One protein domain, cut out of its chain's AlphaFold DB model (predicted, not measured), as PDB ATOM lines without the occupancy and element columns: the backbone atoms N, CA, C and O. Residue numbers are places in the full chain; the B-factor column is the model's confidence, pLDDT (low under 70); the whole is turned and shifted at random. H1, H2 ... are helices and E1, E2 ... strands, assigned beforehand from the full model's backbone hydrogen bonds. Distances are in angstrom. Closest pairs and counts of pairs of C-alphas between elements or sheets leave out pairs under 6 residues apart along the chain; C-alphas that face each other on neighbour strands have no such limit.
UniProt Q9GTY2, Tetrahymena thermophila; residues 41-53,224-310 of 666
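What this domain is: This is residues 41 to 53 and 224 to 310 of the 666 residues of a protein of Tetrahymena thermophila (UniProt Q9GTY2). A strongly twisted and curled sheet of five antiparallel strands makes the core, with helix H2 running away from it and grazing it only with residues 233 to 237. Residues 249 to 265 form a long loop between E1 and E2, reaching 23 A from the mean of the C-alphas, and the short helix H1 only grazes the sheet. The 100 printed residues hold, along the chain, H1 H2 E1 E2 E3 E4 E5; the sheet's order is E4 E3 E2 E1 E5, and the class is mixed. The whole is compact, with a radius of gyration of the C-alphas of 14.4 A and spans of 47 by 34 by 24 A.

Where its parts are: E4, residues 286 to 295, is 22.7 A long; E3, residues 276 to 283, 21.7 A; E2, residues 266 to 273, 19.7 A. E1 is residues 245 to 248, and E5 residues 299 to 301, with C-alpha 301 at (1.353, -30.343, 44.939). H2, residues 224 to 237, is 19.5 A long and begins at C-alpha 224 (-0.569, -35.461, 73.832). H1 is residues 41 to 45, from C-alpha 41 (-0.421, -17.660, 39.006).

How they stand to each other: E1 to E4 form a meander, each strand the antiparallel neighbour of the one before. N 279 and O 292 of the hairpin E3 and E4 are 2.8 A apart; N 270 and O 278 of the hairpin E2 and E3, 2.9 A; N 246 and O 267 of the hairpin E1 and E2, 2.8 A. Edge strand E5 is antiparallel to E1, with N 247 and O 300 at 2.8 A. E2 bends by 62 degrees at residue 270, E4 by 86 degrees at residue 289. In H1 and H2 every O i to N i+4 pair is within hydrogen-bond range.

The domain as a whole: The farthest C-alphas, of Asn 224 and Lys 310, are 47.7 A apart. Residues 54 to 223 are cut out, and C-alphas 53 and 224 are 12.9 A apart. The link E1 to E2 is long. Mean pLDDT of the printed part is 71.6, and 43 residues are under 70, among them 46 to 53, 224 to 237 and 304 to 310.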
ATOM      1  N   THR A  41      -0.269 -18.964  38.356       75.00
ATOM      2  CA  THR A  41      -0.421 -17.660  39.006       75.00
ATOM      3  C   THR A  41      -1.079 -17.808  40.377       75.00
ATOM      4  O   THR A  41      -0.562 -17.280  41.363       75.00
ATOM      5  N   ASN A  42      -2.151 -18.596  40.465       76.38
ATOM      6  CA  ASN A  42      -2.865 -18.853  41.715       76.38
ATOM      7  C   ASN A  42      -2.056 -19.730  42.675       76.38
ATOM      8  O   ASN A  42      -2.139 -19.529  43.881       76.38
ATOM      9  N   GLN A  43      -1.233 -20.653  42.174       74.62
ATOM     10  CA  GLN A  43      -0.323 -21.431  43.021       74.62
ATOM     11  C   GLN A  43       0.807 -20.572  43.602       74.62
ATOM     12  O   GLN A  43       1.190 -20.744  44.752       74.62
ATOM     13  N   ILE A  44       1.336 -19.612  42.838       77.44
ATOM     14  CA  ILE A  44       2.427 -18.738  43.293       77.44
ATOM     15  C   ILE A  44       1.922 -17.680  44.286       77.44
ATOM     16  O   ILE A  44       2.618 -17.359  45.255       77.44
ATOM     17  N   ILE A  45       0.742 -17.113  44.017       76.69
ATOM     18  CA  ILE A  45       0.126 -16.018  44.786       76.69
ATOM     19  C   ILE A  45      -0.729 -16.541  45.949       76.69
ATOM     20  O   ILE A  45      -0.971 -15.824  46.923       76.69
ATOM     21  N   GLY A  46      -1.161 -17.801  45.866       68.44
ATOM     22  CA  GLY A  46      -2.014 -18.457  46.845       68.44
ATOM     23  C   GLY A  46      -1.518 -18.249  48.269       68.44
ATOM     24  O   GLY A  46      -0.317 -18.280  48.549       68.44
ATOM     25  N   LYS A  47      -2.446 -17.968  49.184       61.94
ATOM     26  CA  LYS A  47      -2.123 -17.901  50.609       61.94
ATOM     27  C   LYS A  47      -1.743 -19.303  51.080       61.94
ATOM     28  O   LYS A  47      -2.352 -20.278  50.642       61.94
ATOM     29  N   LYS A  48      -0.777 -19.390  52.002       62.00
ATOM     30  CA  LYS A  48      -0.565 -20.628  52.757       62.00
ATOM     31  C   LYS A  48      -1.916 -21.015  53.353       62.00
ATOM     32  O   LYS A  48      -2.539 -20.170  53.995       62.00
ATOM     33  N   GLN A  49      -2.358 -22.254  53.169       57.62
ATOM     34  CA  GLN A  49      -3.292 -22.797  54.143       57.62
ATOM     35  C   GLN A  49      -2.507 -22.868  55.450       57.62
ATOM     36  O   GLN A  49      -1.514 -23.589  55.560       57.62
ATOM     37  N   GLU A  50      -2.857 -21.997  56.389       50.88
ATOM     38  CA  GLU A  50      -2.340 -22.084  57.741       50.88
ATOM     39  C   GLU A  50      -2.848 -23.402  58.312       50.88
ATOM     40  O   GLU A  50      -3.980 -23.496  58.778       50.88
ATOM     41  N   ASN A  51      -2.022 -24.443  58.226       50.56
ATOM     42  CA  ASN A  51      -2.223 -25.635  59.028       50.56
ATOM     43  C   ASN A  51      -1.987 -25.204  60.474       50.56
ATOM     44  O   ASN A  51      -0.852 -25.226  60.952       50.56
ATOM     45  N   LYS A  52      -3.060 -24.760  61.140       44.84
ATOM     46  CA  LYS A  52      -3.080 -24.468  62.581       44.84
ATOM     47  C   LYS A  52      -2.546 -25.665  63.379       44.84
ATOM     48  O   LYS A  52      -1.865 -25.487  64.380       44.84
ATOM     49  N   ASP A  53      -2.708 -26.866  62.829       44.00
ATOM     50  CA  ASP A  53      -2.186 -28.133  63.346       44.00
ATOM     51  C   ASP A  53      -0.642 -28.243  63.344       44.00
ATOM     52  O   ASP A  53      -0.102 -29.251  63.781       44.00
ATOM     53  N   ASN A 224       0.583 -35.774  74.676       63.66
ATOM     54  CA  ASN A 224      -0.569 -35.461  73.832       63.66
ATOM     55  C   ASN A 224      -0.188 -34.541  72.665       63.66
ATOM     56  O   ASN A 224      -0.552 -34.825  71.527       63.66
ATOM     57  N   ALA A 225       0.603 -33.487  72.906       63.53
ATOM     58  CA  ALA A 225       1.113 -32.647  71.824       63.53
ATOM     59  C   ALA A 225       2.056 -33.434  70.906       63.53
ATOM     60  O   ALA A 225       1.973 -33.320  69.690       63.53
ATOM     61  N   ARG A 226       2.927 -34.289  71.453       65.06
ATOM     62  CA  ARG A 226       3.818 -35.132  70.648       65.06
ATOM     63  C   ARG A 226       3.039 -36.084  69.741       65.06
ATOM     64  O   ARG A 226       3.384 -36.199  68.568       65.06
ATOM     65  N   GLN A 227       2.000 -36.733  70.257       64.06
ATOM     66  CA  GLN A 227       1.182 -37.675  69.499       64.06
ATOM     67  C   GLN A 227       0.309 -36.960  68.468       64.06
ATOM     68  O   GLN A 227       0.259 -37.383  67.318       64.06
ATOM     69  N   GLN A 228      -0.277 -35.811  68.820       63.53
ATOM     70  CA  GLN A 228      -0.950 -34.943  67.851       63.53
ATOM     71  C   GLN A 228       0.013 -34.485  66.748       63.53
ATOM     72  O   GLN A 228      -0.347 -34.528  65.576       63.53
ATOM     73  N   LYS A 229       1.262 -34.130  67.087       64.94
ATOM     74  CA  LYS A 229       2.286 -33.756  66.100       64.94
ATOM     75  C   LYS A 229       2.582 -34.901  65.159       64.94
ATOM     76  O   LYS A 229       2.648 -34.677  63.955       64.94
ATOM     77  N   TYR A 230       2.754 -36.100  65.700       65.81
ATOM     78  CA  TYR A 230       3.033 -37.286  64.904       65.81
ATOM     79  C   TYR A 230       1.871 -37.604  63.964       65.81
ATOM     80  O   TYR A 230       2.085 -37.720  62.765       65.81
ATOM     81  N   ASN A 231       0.639 -37.619  64.478       66.94
ATOM     82  CA  ASN A 231      -0.563 -37.896  63.694       66.94
ATOM     83  C   ASN A 231      -0.782 -36.851  62.590       66.94
ATOM     84  O   ASN A 231      -1.119 -37.201  61.461       66.94
ATOM     85  N   THR A 232      -0.580 -35.565  62.889       64.69
ATOM     86  CA  THR A 232      -0.676 -34.496  61.887       64.69
ATOM     87  C   THR A 232       0.424 -34.625  60.839       64.69
ATOM     88  O   THR A 232       0.139 -34.523  59.649       64.69
ATOM     89  N   LEU A 233       1.675 -34.859  61.251       65.12
ATOM     90  CA  LEU A 233       2.778 -35.045  60.311       65.12
ATOM     91  C   LEU A 233       2.534 -36.258  59.415       65.12
ATOM     92  O   LEU A 233       2.665 -36.109  58.211       65.12
ATOM     93  N   GLN A 234       2.092 -37.386  59.973       67.25
ATOM     94  CA  GLN A 234       1.777 -38.606  59.232       67.25
ATOM     95  C   GLN A 234       0.661 -38.385  58.201       67.25
ATOM     96  O   GLN A 234       0.833 -38.730  57.040       67.25
ATOM     97  N   LYS A 235      -0.436 -37.713  58.572       65.81
ATOM     98  CA  LYS A 235      -1.512 -37.370  57.622       65.81
ATOM     99  C   LYS A 235      -1.028 -36.489  56.467       65.81
ATOM    100  O   LYS A 235      -1.442 -36.672  55.325       65.81
ATOM    101  N   ILE A 236      -0.175 -35.502  56.752       63.41
ATOM    102  CA  ILE A 236       0.374 -34.616  55.711       63.41
ATOM    103  C   ILE A 236       1.382 -35.388  54.841       63.41
ATOM    104  O   ILE A 236       1.437 -35.190  53.634       63.41
ATOM    105  N   ASP A 237       2.164 -36.274  55.443       65.88
ATOM    106  CA  ASP A 237       3.160 -37.121  54.789       65.88
ATOM    107  C   ASP A 237       2.509 -38.125  53.821       65.88
ATOM    108  O   ASP A 237       2.916 -38.206  52.667       65.88
ATOM    109  N   GLU A 238       1.386 -38.746  54.203       70.88
ATOM    110  CA  GLU A 238       0.543 -39.581  53.325       70.88
ATOM    111  C   GLU A 238      -0.011 -38.828  52.100       70.88
ATOM    112  O   GLU A 238      -0.429 -39.439  51.118       70.88
ATOM    113  N   THR A 239      -0.008 -37.489  52.122       73.12
ATOM    114  CA  THR A 239      -0.507 -36.675  51.002       73.12
ATOM    115  C   THR A 239       0.495 -36.583  49.841       73.12
ATOM    116  O   THR A 239       0.113 -36.190  48.731       73.12
ATOM    117  N   PHE A 240       1.771 -36.907  50.077       81.75
ATOM    118  CA  PHE A 240       2.856 -36.757  49.108       81.75
ATOM    119  C   PHE A 240       3.569 -38.085  48.860       81.75
ATOM    120  O   PHE A 240       3.901 -38.819  49.785       81.75
ATOM    121  N   GLN A 241       3.852 -38.370  47.593       82.12
ATOM    122  CA  GLN A 241       4.557 -39.577  47.175       82.12
ATOM    123  C   GLN A 241       5.861 -39.231  46.457       82.12
ATOM    124  O   GLN A 241       6.028 -38.137  45.911       82.12
ATOM    125  N   ILE A 242       6.799 -40.179  46.443       82.00
ATOM    126  CA  ILE A 242       8.002 -40.069  45.612       82.00
ATOM    127  C   ILE A 242       7.558 -39.870  44.157       82.00
ATOM    128  O   ILE A 242       6.602 -40.494  43.702       82.00
ATOM    129  N   ASN A 243       8.244 -38.977  43.446       80.50
ATOM    130  CA  ASN A 243       7.926 -38.467  42.109       80.50
ATOM    131  C   ASN A 243       6.800 -37.431  42.011       80.50
ATOM    132  O   ASN A 243       6.575 -36.899  40.923       80.50
ATOM    133  N   ASP A 244       6.148 -37.053  43.114       83.69
ATOM    134  CA  ASP A 244       5.244 -35.906  43.083       83.69
ATOM    135  C   ASP A 244       6.000 -34.610  42.774       83.69
ATOM    136  O   ASP A 244       7.095 -34.342  43.282       83.69
ATOM    137  N   PHE A 245       5.366 -33.752  41.975       85.69
ATOM    138  CA  PHE A 245       5.864 -32.413  41.699       85.69
ATOM    139  C   PHE A 245       5.251 -31.402  42.655       85.69
ATOM    140  O   PHE A 245       4.041 -31.382  42.883       85.69
ATOM    141  N   VAL A 246       6.088 -30.532  43.210       86.94
ATOM    142  CA  VAL A 246       5.713 -29.606  44.275       86.94
ATOM    143  C   VAL A 246       6.325 -28.219  44.081       86.94
ATOM    144  O   VAL A 246       7.418 -28.045  43.536       86.94
ATOM    145  N   ARG A 247       5.626 -27.195  44.570       85.81
ATOM    146  CA  ARG A 247       6.178 -25.862  44.842       85.81
ATOM    147  C   ARG A 247       6.473 -25.747  46.329       85.81
ATOM    148  O   ARG A 247       5.725 -26.254  47.159       85.81
ATOM    149  N   VAL A 248       7.540 -25.029  46.661       84.94
ATOM    150  CA  VAL A 248       7.959 -24.824  48.048       84.94
ATOM    151  C   VAL A 248       7.453 -23.472  48.537       84.94
ATOM    152  O   VAL A 248       7.590 -22.456  47.854       84.94
ATOM    153  N   PHE A 249       6.876 -23.437  49.732       81.50
ATOM    154  CA  PHE A 249       6.485 -22.196  50.384       81.50
ATOM    155  C   PHE A 249       7.721 -21.350  50.735       81.50
ATOM    156  O   PHE A 249       8.680 -21.829  51.343       81.50
ATOM    157  N   ARG A 250       7.712 -20.071  50.356       78.44
ATOM    158  CA  ARG A 250       8.803 -19.124  50.606       78.44
ATOM    159  C   ARG A 250       8.675 -18.544  52.010       78.44
ATOM    160  O   ARG A 250       7.663 -17.940  52.358       78.44
ATOM    161  N   LYS A 251       9.752 -18.634  52.791       70.50
ATOM    162  CA  LYS A 251       9.884 -17.852  54.023       70.50
ATOM    163  C   LYS A 251      10.109 -16.388  53.628       70.50
ATOM    164  O   LYS A 251      11.115 -16.079  52.991       70.50
ATOM    165  N   LYS A 252       9.151 -15.511  53.943       68.38
ATOM    166  CA  LYS A 252       9.282 -14.067  53.689       68.38
ATOM    167  C   LYS A 252      10.397 -13.497  54.556       68.38
ATOM    168  O   LYS A 252      10.514 -13.867  55.727       68.38
ATOM    169  N   LYS A 253      11.214 -12.606  53.992       67.44
ATOM    170  CA  LYS A 253      12.180 -11.836  54.781       67.44
ATOM    171  C   LYS A 253      11.444 -10.845  55.684       67.44
ATOM    172  O   LYS A 253      10.307 -10.458  55.406       67.44
ATOM    173  N   GLN A 254      12.103 -10.423  56.761       57.94
ATOM    174  CA  GLN A 254      11.585  -9.364  57.622       57.94
ATOM    175  C   GLN A 254      11.296  -8.123  56.758       57.94
ATOM    176  O   GLN A 254      12.137  -7.725  55.957       57.94
ATOM    177  N   PHE A 255      10.084  -7.571  56.877       61.91
ATOM    178  CA  PHE A 255       9.563  -6.451  56.073       61.91
ATOM    179  C   PHE A 255       9.263  -6.733  54.582       61.91
ATOM    180  O   PHE A 255       8.842  -5.819  53.872       61.91
ATOM    181  N   GLU A 256       9.388  -7.973  54.088       64.06
ATOM    182  CA  GLU A 256       9.012  -8.320  52.706       64.06
ATOM    183  C   GLU A 256       7.481  -8.274  52.533       64.06
ATOM    184  O   GLU A 256       6.749  -9.179  52.945       64.06
ATOM    185  N   ARG A 257       6.991  -7.206  51.893       56.94
ATOM    186  CA  ARG A 257       5.591  -7.057  51.466       56.94
ATOM    187  C   ARG A 257       5.418  -7.651  50.067       56.94
ATOM    188  O   ARG A 257       6.197  -7.366  49.164       56.94
ATOM    189  N   GLY A 258       4.394  -8.480  49.867       61.00
ATOM    190  CA  GLY A 258       4.106  -9.075  48.558       61.00
ATOM    191  C   GLY A 258       3.315 -10.378  48.633       61.00
ATOM    192  O   GLY A 258       3.310 -11.061  49.659       61.00
ATOM    193  N   GLN A 259       2.638 -10.716  47.531       63.62
ATOM    194  CA  GLN A 259       1.705 -11.848  47.466       63.62
ATOM    195  C   GLN A 259       2.345 -13.177  47.011       63.62
ATOM    196  O   GLN A 259       1.714 -14.217  47.120       63.62
ATOM    197  N   LYS A 260       3.595 -13.180  46.516       69.88
ATOM    198  CA  LYS A 260       4.278 -14.390  46.003       69.88
ATOM    199  C   LYS A 260       4.765 -15.288  47.142       69.88
ATOM    200  O   LYS A 260       5.925 -15.190  47.557       69.88
ATOM    201  N   ASN A 261       3.882 -16.147  47.630       76.88
ATOM    202  CA  ASN A 261       4.113 -16.978  48.806       76.88
ATOM    203  C   ASN A 261       4.824 -18.302  48.489       76.88
ATOM    204  O   ASN A 261       5.424 -18.879  49.386       76.88
ATOM    205  N   HIS A 262       4.827 -18.760  47.236       81.69
ATOM    206  CA  HIS A 262       5.485 -20.007  46.821       81.69
ATOM    207  C   HIS A 262       6.630 -19.766  45.822       81.69
ATOM    208  O   HIS A 262       6.767 -18.683  45.238       81.69
ATOM    209  N   THR A 263       7.509 -20.756  45.641       80.75
ATOM    210  CA  THR A 263       8.610 -20.697  44.671       80.75
ATOM    211  C   THR A 263       8.091 -20.663  43.237       80.75
ATOM    212  O   THR A 263       7.174 -21.394  42.861       80.75
ATOM    213  N   LYS A 264       8.751 -19.864  42.389       80.06
ATOM    214  CA  LYS A 264       8.530 -19.908  40.934       80.06
ATOM    215  C   LYS A 264       8.960 -21.247  40.328       80.06
ATOM    216  O   LYS A 264       8.334 -21.710  39.383       80.06
ATOM    217  N   ASN A 265      10.010 -21.852  40.881       83.75
ATOM    218  CA  ASN A 265      10.505 -23.155  40.447       83.75
ATOM    219  C   ASN A 265       9.606 -24.277  40.980       83.75
ATOM    220  O   ASN A 265       9.082 -24.166  42.095       83.75
ATOM    221  N   ILE A 266       9.492 -25.333  40.180       85.69
ATOM    222  CA  ILE A 266       8.873 -26.609  40.533       85.69
ATOM    223  C   ILE A 266       9.995 -27.560  40.951       85.69
ATOM    224  O   ILE A 266      11.117 -27.461  40.449       85.69
ATOM    225  N   TYR A 267       9.701 -28.449  41.885       88.25
ATOM    226  CA  TYR A 267      10.611 -29.481  42.356       88.25
ATOM    227  C   TYR A 267       9.927 -30.843  42.267       88.25
ATOM    228  O   TYR A 267       8.705 -30.903  42.357       88.25
ATOM    229  N   GLN A 268      10.698 -31.910  42.105       88.38
ATOM    230  CA  GLN A 268      10.228 -33.288  42.225       88.38
ATOM    231  C   GLN A 268      10.720 -33.867  43.546       88.38
ATOM    232  O   GLN A 268      11.869 -33.633  43.936       88.38
ATOM    233  N   ILE A 269       9.854 -34.617  44.220       84.56
ATOM    234  CA  ILE A 269      10.231 -35.423  45.377       84.56
ATOM    235  C   ILE A 269      11.034 -36.621  44.876       84.56
ATOM    236  O   ILE A 269      10.494 -37.453  44.152       84.56
ATOM    237  N   VAL A 270      12.308 -36.710  45.246       84.31
ATOM    238  CA  VAL A 270      13.190 -37.810  44.815       84.31
ATOM    239  C   VAL A 270      13.373 -38.871  45.888       84.31
ATOM    240  O   VAL A 270      13.575 -40.036  45.573       84.31
ATOM    241  N   ALA A 271      13.277 -38.478  47.154       77.38
ATOM    242  CA  ALA A 271      13.428 -39.376  48.284       77.38
ATOM    243  C   ALA A 271      12.789 -38.771  49.535       77.38
ATOM    244  O   ALA A 271      12.398 -37.596  49.563       77.38
ATOM    245  N   LYS A 272      12.704 -39.589  50.577       77.44
ATOM    246  CA  LYS A 272      12.206 -39.210  51.892       77.44
ATOM    247  C   LYS A 272      13.236 -39.598  52.943       77.44
ATOM    248  O   LYS A 272      13.730 -40.720  52.925       77.44
ATOM    249  N   ASP A 273      13.521 -38.667  53.844       69.81
ATOM    250  CA  ASP A 273      14.406 -38.856  54.987       69.81
ATOM    251  C   ASP A 273      13.681 -38.407  56.265       69.81
ATOM    252  O   ASP A 273      13.433 -37.219  56.498       69.81
ATOM    253  N   GLY A 274      13.235 -39.378  57.064       68.62
ATOM    254  CA  GLY A 274      12.370 -39.135  58.217       68.62
ATOM    255  C   GLY A 274      11.097 -38.361  57.842       68.62
ATOM    256  O   GLY A 274      10.290 -38.821  57.039       68.62
ATOM    257  N   ASN A 275      10.926 -37.171  58.431       66.56
ATOM    258  CA  ASN A 275       9.793 -36.265  58.166       66.56
ATOM    259  C   ASN A 275      10.063 -35.261  57.025       66.56
ATOM    260  O   ASN A 275       9.222 -34.397  56.740       66.56
ATOM    261  N   ASN A 276      11.253 -35.311  56.425       71.62
ATOM    262  CA  ASN A 276      11.673 -34.429  55.348       71.62
ATOM    263  C   ASN A 276      11.569 -35.143  54.000       71.62
ATOM    264  O   ASN A 276      11.846 -36.331  53.866       71.62
ATOM    265  N   PHE A 277      11.218 -34.377  52.974       78.75
ATOM    266  CA  PHE A 277      11.311 -34.791  51.584       78.75
ATOM    267  C   PHE A 277      12.540 -34.156  50.950       78.75
ATOM    268  O   PHE A 277      12.758 -32.943  51.075       78.75
ATOM    269  N   ILE A 278      13.315 -34.978  50.249       82.94
ATOM    270  CA  ILE A 278      14.444 -34.551  49.431       82.94
ATOM    271  C   ILE A 278      13.882 -34.152  48.071       82.94
ATOM    272  O   ILE A 278      13.225 -34.942  47.387       82.94
ATOM    273  N   LEU A 279      14.114 -32.898  47.693       85.12
ATOM    274  CA  LEU A 279      13.558 -32.293  46.493       85.12
ATOM    275  C   LEU A 279      14.665 -31.913  45.517       85.12
ATOM    276  O   LEU A 279      15.613 -31.221  45.891       85.12
ATOM    277  N   GLN A 280      14.484 -32.254  44.245       86.56
ATOM    278  CA  GLN A 280      15.332 -31.774  43.155       86.56
ATOM    279  C   GLN A 280      14.562 -30.802  42.277       86.56
ATOM    280  O   GLN A 280      13.379 -30.986  41.990       86.56
ATOM    281  N   LYS A 281      15.217 -29.716  41.864       87.75
ATOM    282  CA  LYS A 281      14.567 -28.712  41.022       87.75
ATOM    283  C   LYS A 281      14.269 -29.315  39.653       87.75
ATOM    284  O   LYS A 281      15.178 -29.789  38.985       87.75
ATOM    285  N   PHE A 282      13.018 -29.212  39.222       82.31
ATOM    286  CA  PHE A 282      12.573 -29.653  37.909       82.31
ATOM    287  C   PHE A 282      12.532 -28.462  36.953       82.31
ATOM    288  O   PHE A 282      11.857 -27.457  37.210       82.31
ATOM    289  N   LYS A 283      13.297 -28.543  35.866       79.75
ATOM    290  CA  LYS A 283      13.380 -27.493  34.850       79.75
ATOM    291  C   LYS A 283      13.632 -28.121  33.483       79.75
ATOM    292  O   LYS A 283      14.512 -28.963  33.360       79.75
ATOM    293  N   ASP A 284      12.901 -27.671  32.467       69.62
ATOM    294  CA  ASP A 284      13.113 -28.070  31.070       69.62
ATOM    295  C   ASP A 284      13.082 -29.608  30.884       69.62
ATOM    296  O   ASP A 284      13.923 -30.185  30.201       69.62
ATOM    297  N   GLY A 285      12.149 -30.285  31.569       68.56
ATOM    298  CA  GLY A 285      12.002 -31.746  31.531       68.56
ATOM    299  C   GLY A 285      13.068 -32.544  32.292       68.56
ATOM    300  O   GLY A 285      13.022 -33.770  32.274       68.56
ATOM    301  N   LYS A 286      14.019 -31.884  32.966       74.56
ATOM    302  CA  LYS A 286      15.119 -32.537  33.691       74.56
ATOM    303  C   LYS A 286      15.172 -32.124  35.159       74.56
ATOM    304  O   LYS A 286      14.767 -31.021  35.537       74.56
ATOM    305  N   LEU A 287      15.712 -33.021  35.980       80.25
ATOM    306  CA  LEU A 287      16.071 -32.732  37.362       80.25
ATOM    307  C   LEU A 287      17.468 -32.123  37.434       80.25
ATOM    308  O   LEU A 287      18.341 -32.437  36.633       80.25
ATOM    309  N   GLN A 288      17.646 -31.195  38.369       82.25
ATOM    310  CA  GLN A 288      18.931 -30.566  38.651       82.25
ATOM    311  C   GLN A 288      19.562 -31.191  39.896       82.25
ATOM    312  O   GLN A 288      18.859 -31.454  40.869       82.25
ATOM    313  N   ASP A 289      20.892 -31.291  39.899       72.25
ATOM    314  CA  ASP A 289      21.677 -31.952  40.955       72.25
ATOM    315  C   ASP A 289      21.497 -31.332  42.344       72.25
ATOM    316  O   ASP A 289      21.681 -31.987  43.369       72.25
ATOM    317  N   LYS A 290      21.132 -30.045  42.408       78.12
ATOM    318  CA  LYS A 290      20.961 -29.353  43.684       78.12
ATOM    319  C   LYS A 290      19.709 -29.847  44.410       78.12
ATOM    320  O   LYS A 290      18.586 -29.501  44.033       78.12
ATOM    321  N   GLN A 291      19.941 -30.556  45.508       84.00
ATOM    322  CA  GLN A 291      18.909 -31.043  46.412       84.00
ATOM    323  C   GLN A 291      18.574 -30.009  47.493       84.00
ATOM    324  O   GLN A 291      19.430 -29.238  47.938       84.00
ATOM    325  N   ILE A 292      17.306 -29.967  47.894       80.88
ATOM    326  CA  ILE A 292      16.843 -29.223  49.067       80.88
ATOM    327  C   ILE A 292      15.915 -30.104  49.896       80.88
ATOM    328  O   ILE A 292      15.107 -30.846  49.349       80.88
ATOM    329  N   GLU A 293      15.967 -29.949  51.213       78.69
ATOM    330  CA  GLU A 293      15.093 -30.677  52.133       78.69
ATOM    331  C   GLU A 293      13.985 -29.783  52.678       78.69
ATOM    332  O   GLU A 293      14.209 -28.625  53.077       78.69
ATOM    333  N   LYS A 294      12.762 -30.316  52.679       77.56
ATOM    334  CA  LYS A 294      11.580 -29.641  53.222       77.56
ATOM    335  C   LYS A 294      10.609 -30.653  53.817       77.56
ATOM    336  O   LYS A 294      10.348 -31.688  53.219       77.56
ATOM    337  N   THR A 295       9.996 -30.304  54.944       72.50
ATOM    338  CA  THR A 295       8.843 -31.051  55.455       72.50
ATOM    339  C   THR A 295       7.617 -30.815  54.573       72.50
ATOM    340  O   THR A 295       7.463 -29.742  53.974       72.50
ATOM    341  N   ALA A 296       6.703 -31.785  54.556       73.56
ATOM    342  CA  ALA A 296       5.470 -31.742  53.767       73.56
ATOM    343  C   ALA A 296       4.624 -30.474  53.990       73.56
ATOM    344  O   ALA A 296       4.007 -29.947  53.070       73.56
ATOM    345  N   ALA A 297       4.682 -29.906  55.198       70.12
ATOM    346  CA  ALA A 297       4.049 -28.642  55.579       70.12
ATOM    347  C   ALA A 297       4.414 -27.423  54.706       70.12
ATOM    348  O   ALA A 297       3.711 -26.408  54.726       70.12
ATOM    349  N   TYR A 298       5.545 -27.476  53.999       75.94
ATOM    350  CA  TYR A 298       6.004 -26.413  53.102       75.94
ATOM    351  C   TYR A 298       5.798 -26.756  51.627       75.94
ATOM    352  O   TYR A 298       6.210 -25.968  50.773       75.94
ATOM    353  N   LEU A 299       5.193 -27.902  51.317       79.81
ATOM    354  CA  LEU A 299       5.001 -28.380  49.957       79.81
ATOM    355  C   LEU A 299       3.578 -28.100  49.487       79.81
ATOM    356  O   LEU A 299       2.608 -28.216  50.231       79.81
ATOM    357  N   GLN A 300       3.458 -27.733  48.220       83.50
ATOM    358  CA  GLN A 300       2.184 -27.629  47.525       83.50
ATOM    359  C   GLN A 300       2.268 -28.458  46.251       83.50
ATOM    360  O   GLN A 300       3.107 -28.166  45.401       83.50
ATOM    361  N   LYS A 301       1.398 -29.464  46.113       84.31
ATOM    362  CA  LYS A 301       1.353 -30.343  44.939       84.31
ATOM    363  C   LYS A 301       1.038 -29.551  43.667       84.31
ATOM    364  O   LYS A 301       0.177 -28.669  43.662       84.31
ATOM    365  N   VAL A 302       1.757 -29.870  42.600       80.94
ATOM    366  CA  VAL A 302       1.675 -29.251  41.280       80.94
ATOM    367  C   VAL A 302       1.301 -30.328  40.284       80.94
ATOM    368  O   VAL A 302       1.990 -31.337  40.161       80.94
ATOM    369  N   ASN A 303       0.234 -30.096  39.527       74.31
ATOM    370  CA  ASN A 303      -0.066 -30.940  38.386       74.31
ATOM    371  C   ASN A 303       0.742 -30.455  37.173       74.31
ATOM    372  O   ASN A 303       0.546 -29.348  36.674       74.31
ATOM    373  N   ILE A 304       1.679 -31.277  36.710       65.31
ATOM    374  CA  ILE A 304       2.569 -30.940  35.594       65.31
ATOM    375  C   ILE A 304       1.864 -30.991  34.235       65.31
ATOM    376  O   ILE A 304       2.226 -30.230  33.333       65.31
ATOM    377  N   SER A 305       0.806 -31.796  34.099       57.28
ATOM    378  CA  SER A 305       0.033 -31.890  32.850       57.28
ATOM    379  C   SER A 305      -0.587 -30.548  32.431       57.28
ATOM    380  O   SER A 305      -0.665 -30.242  31.245       57.28
ATOM    381  N   THR A 306      -0.937 -29.686  33.393       52.66
ATOM    382  CA  THR A 306      -1.498 -28.345  33.144       52.66
ATOM    383  C   THR A 306      -0.454 -27.273  32.806       52.66
ATOM    384  O   THR A 306      -0.816 -26.178  32.381       52.66
ATOM    385  N   LEU A 307       0.833 -27.568  33.004       47.12
ATOM    386  CA  LEU A 307       1.961 -26.636  32.881       47.12
ATOM    387  C   LEU A 307       2.678 -26.755  31.529       47.12
ATOM    388  O   LEU A 307       3.030 -25.748  30.913       47.12
ATOM    389  N   TYR A 308       2.866 -27.985  31.048       42.09
ATOM    390  CA  TYR A 308       3.544 -28.255  29.773       42.09
ATOM    391  C   TYR A 308       2.668 -28.008  28.543       42.09
ATOM    392  O   TYR A 308       3.196 -27.888  27.441       42.09
ATOM    393  N   SER A 309       1.362 -27.790  28.718       39.81
ATOM    394  CA  SER A 309       0.506 -27.256  27.651       39.81
ATOM    395  C   SER A 309       0.911 -25.837  27.211       39.81
ATOM    396  O   SER A 309       0.525 -25.406  26.128       39.81
ATOM    397  N   LYS A 310       1.727 -25.116  28.005       37.97
ATOM    398  CA  LYS A 310       2.179 -23.737  27.728       37.97
ATOM    399  C   LYS A 310       3.623 -23.589  27.225       37.97
ATOM    400  O   LYS A 310       3.985 -22.492  26.816       37.97
TER     401      LYS A 310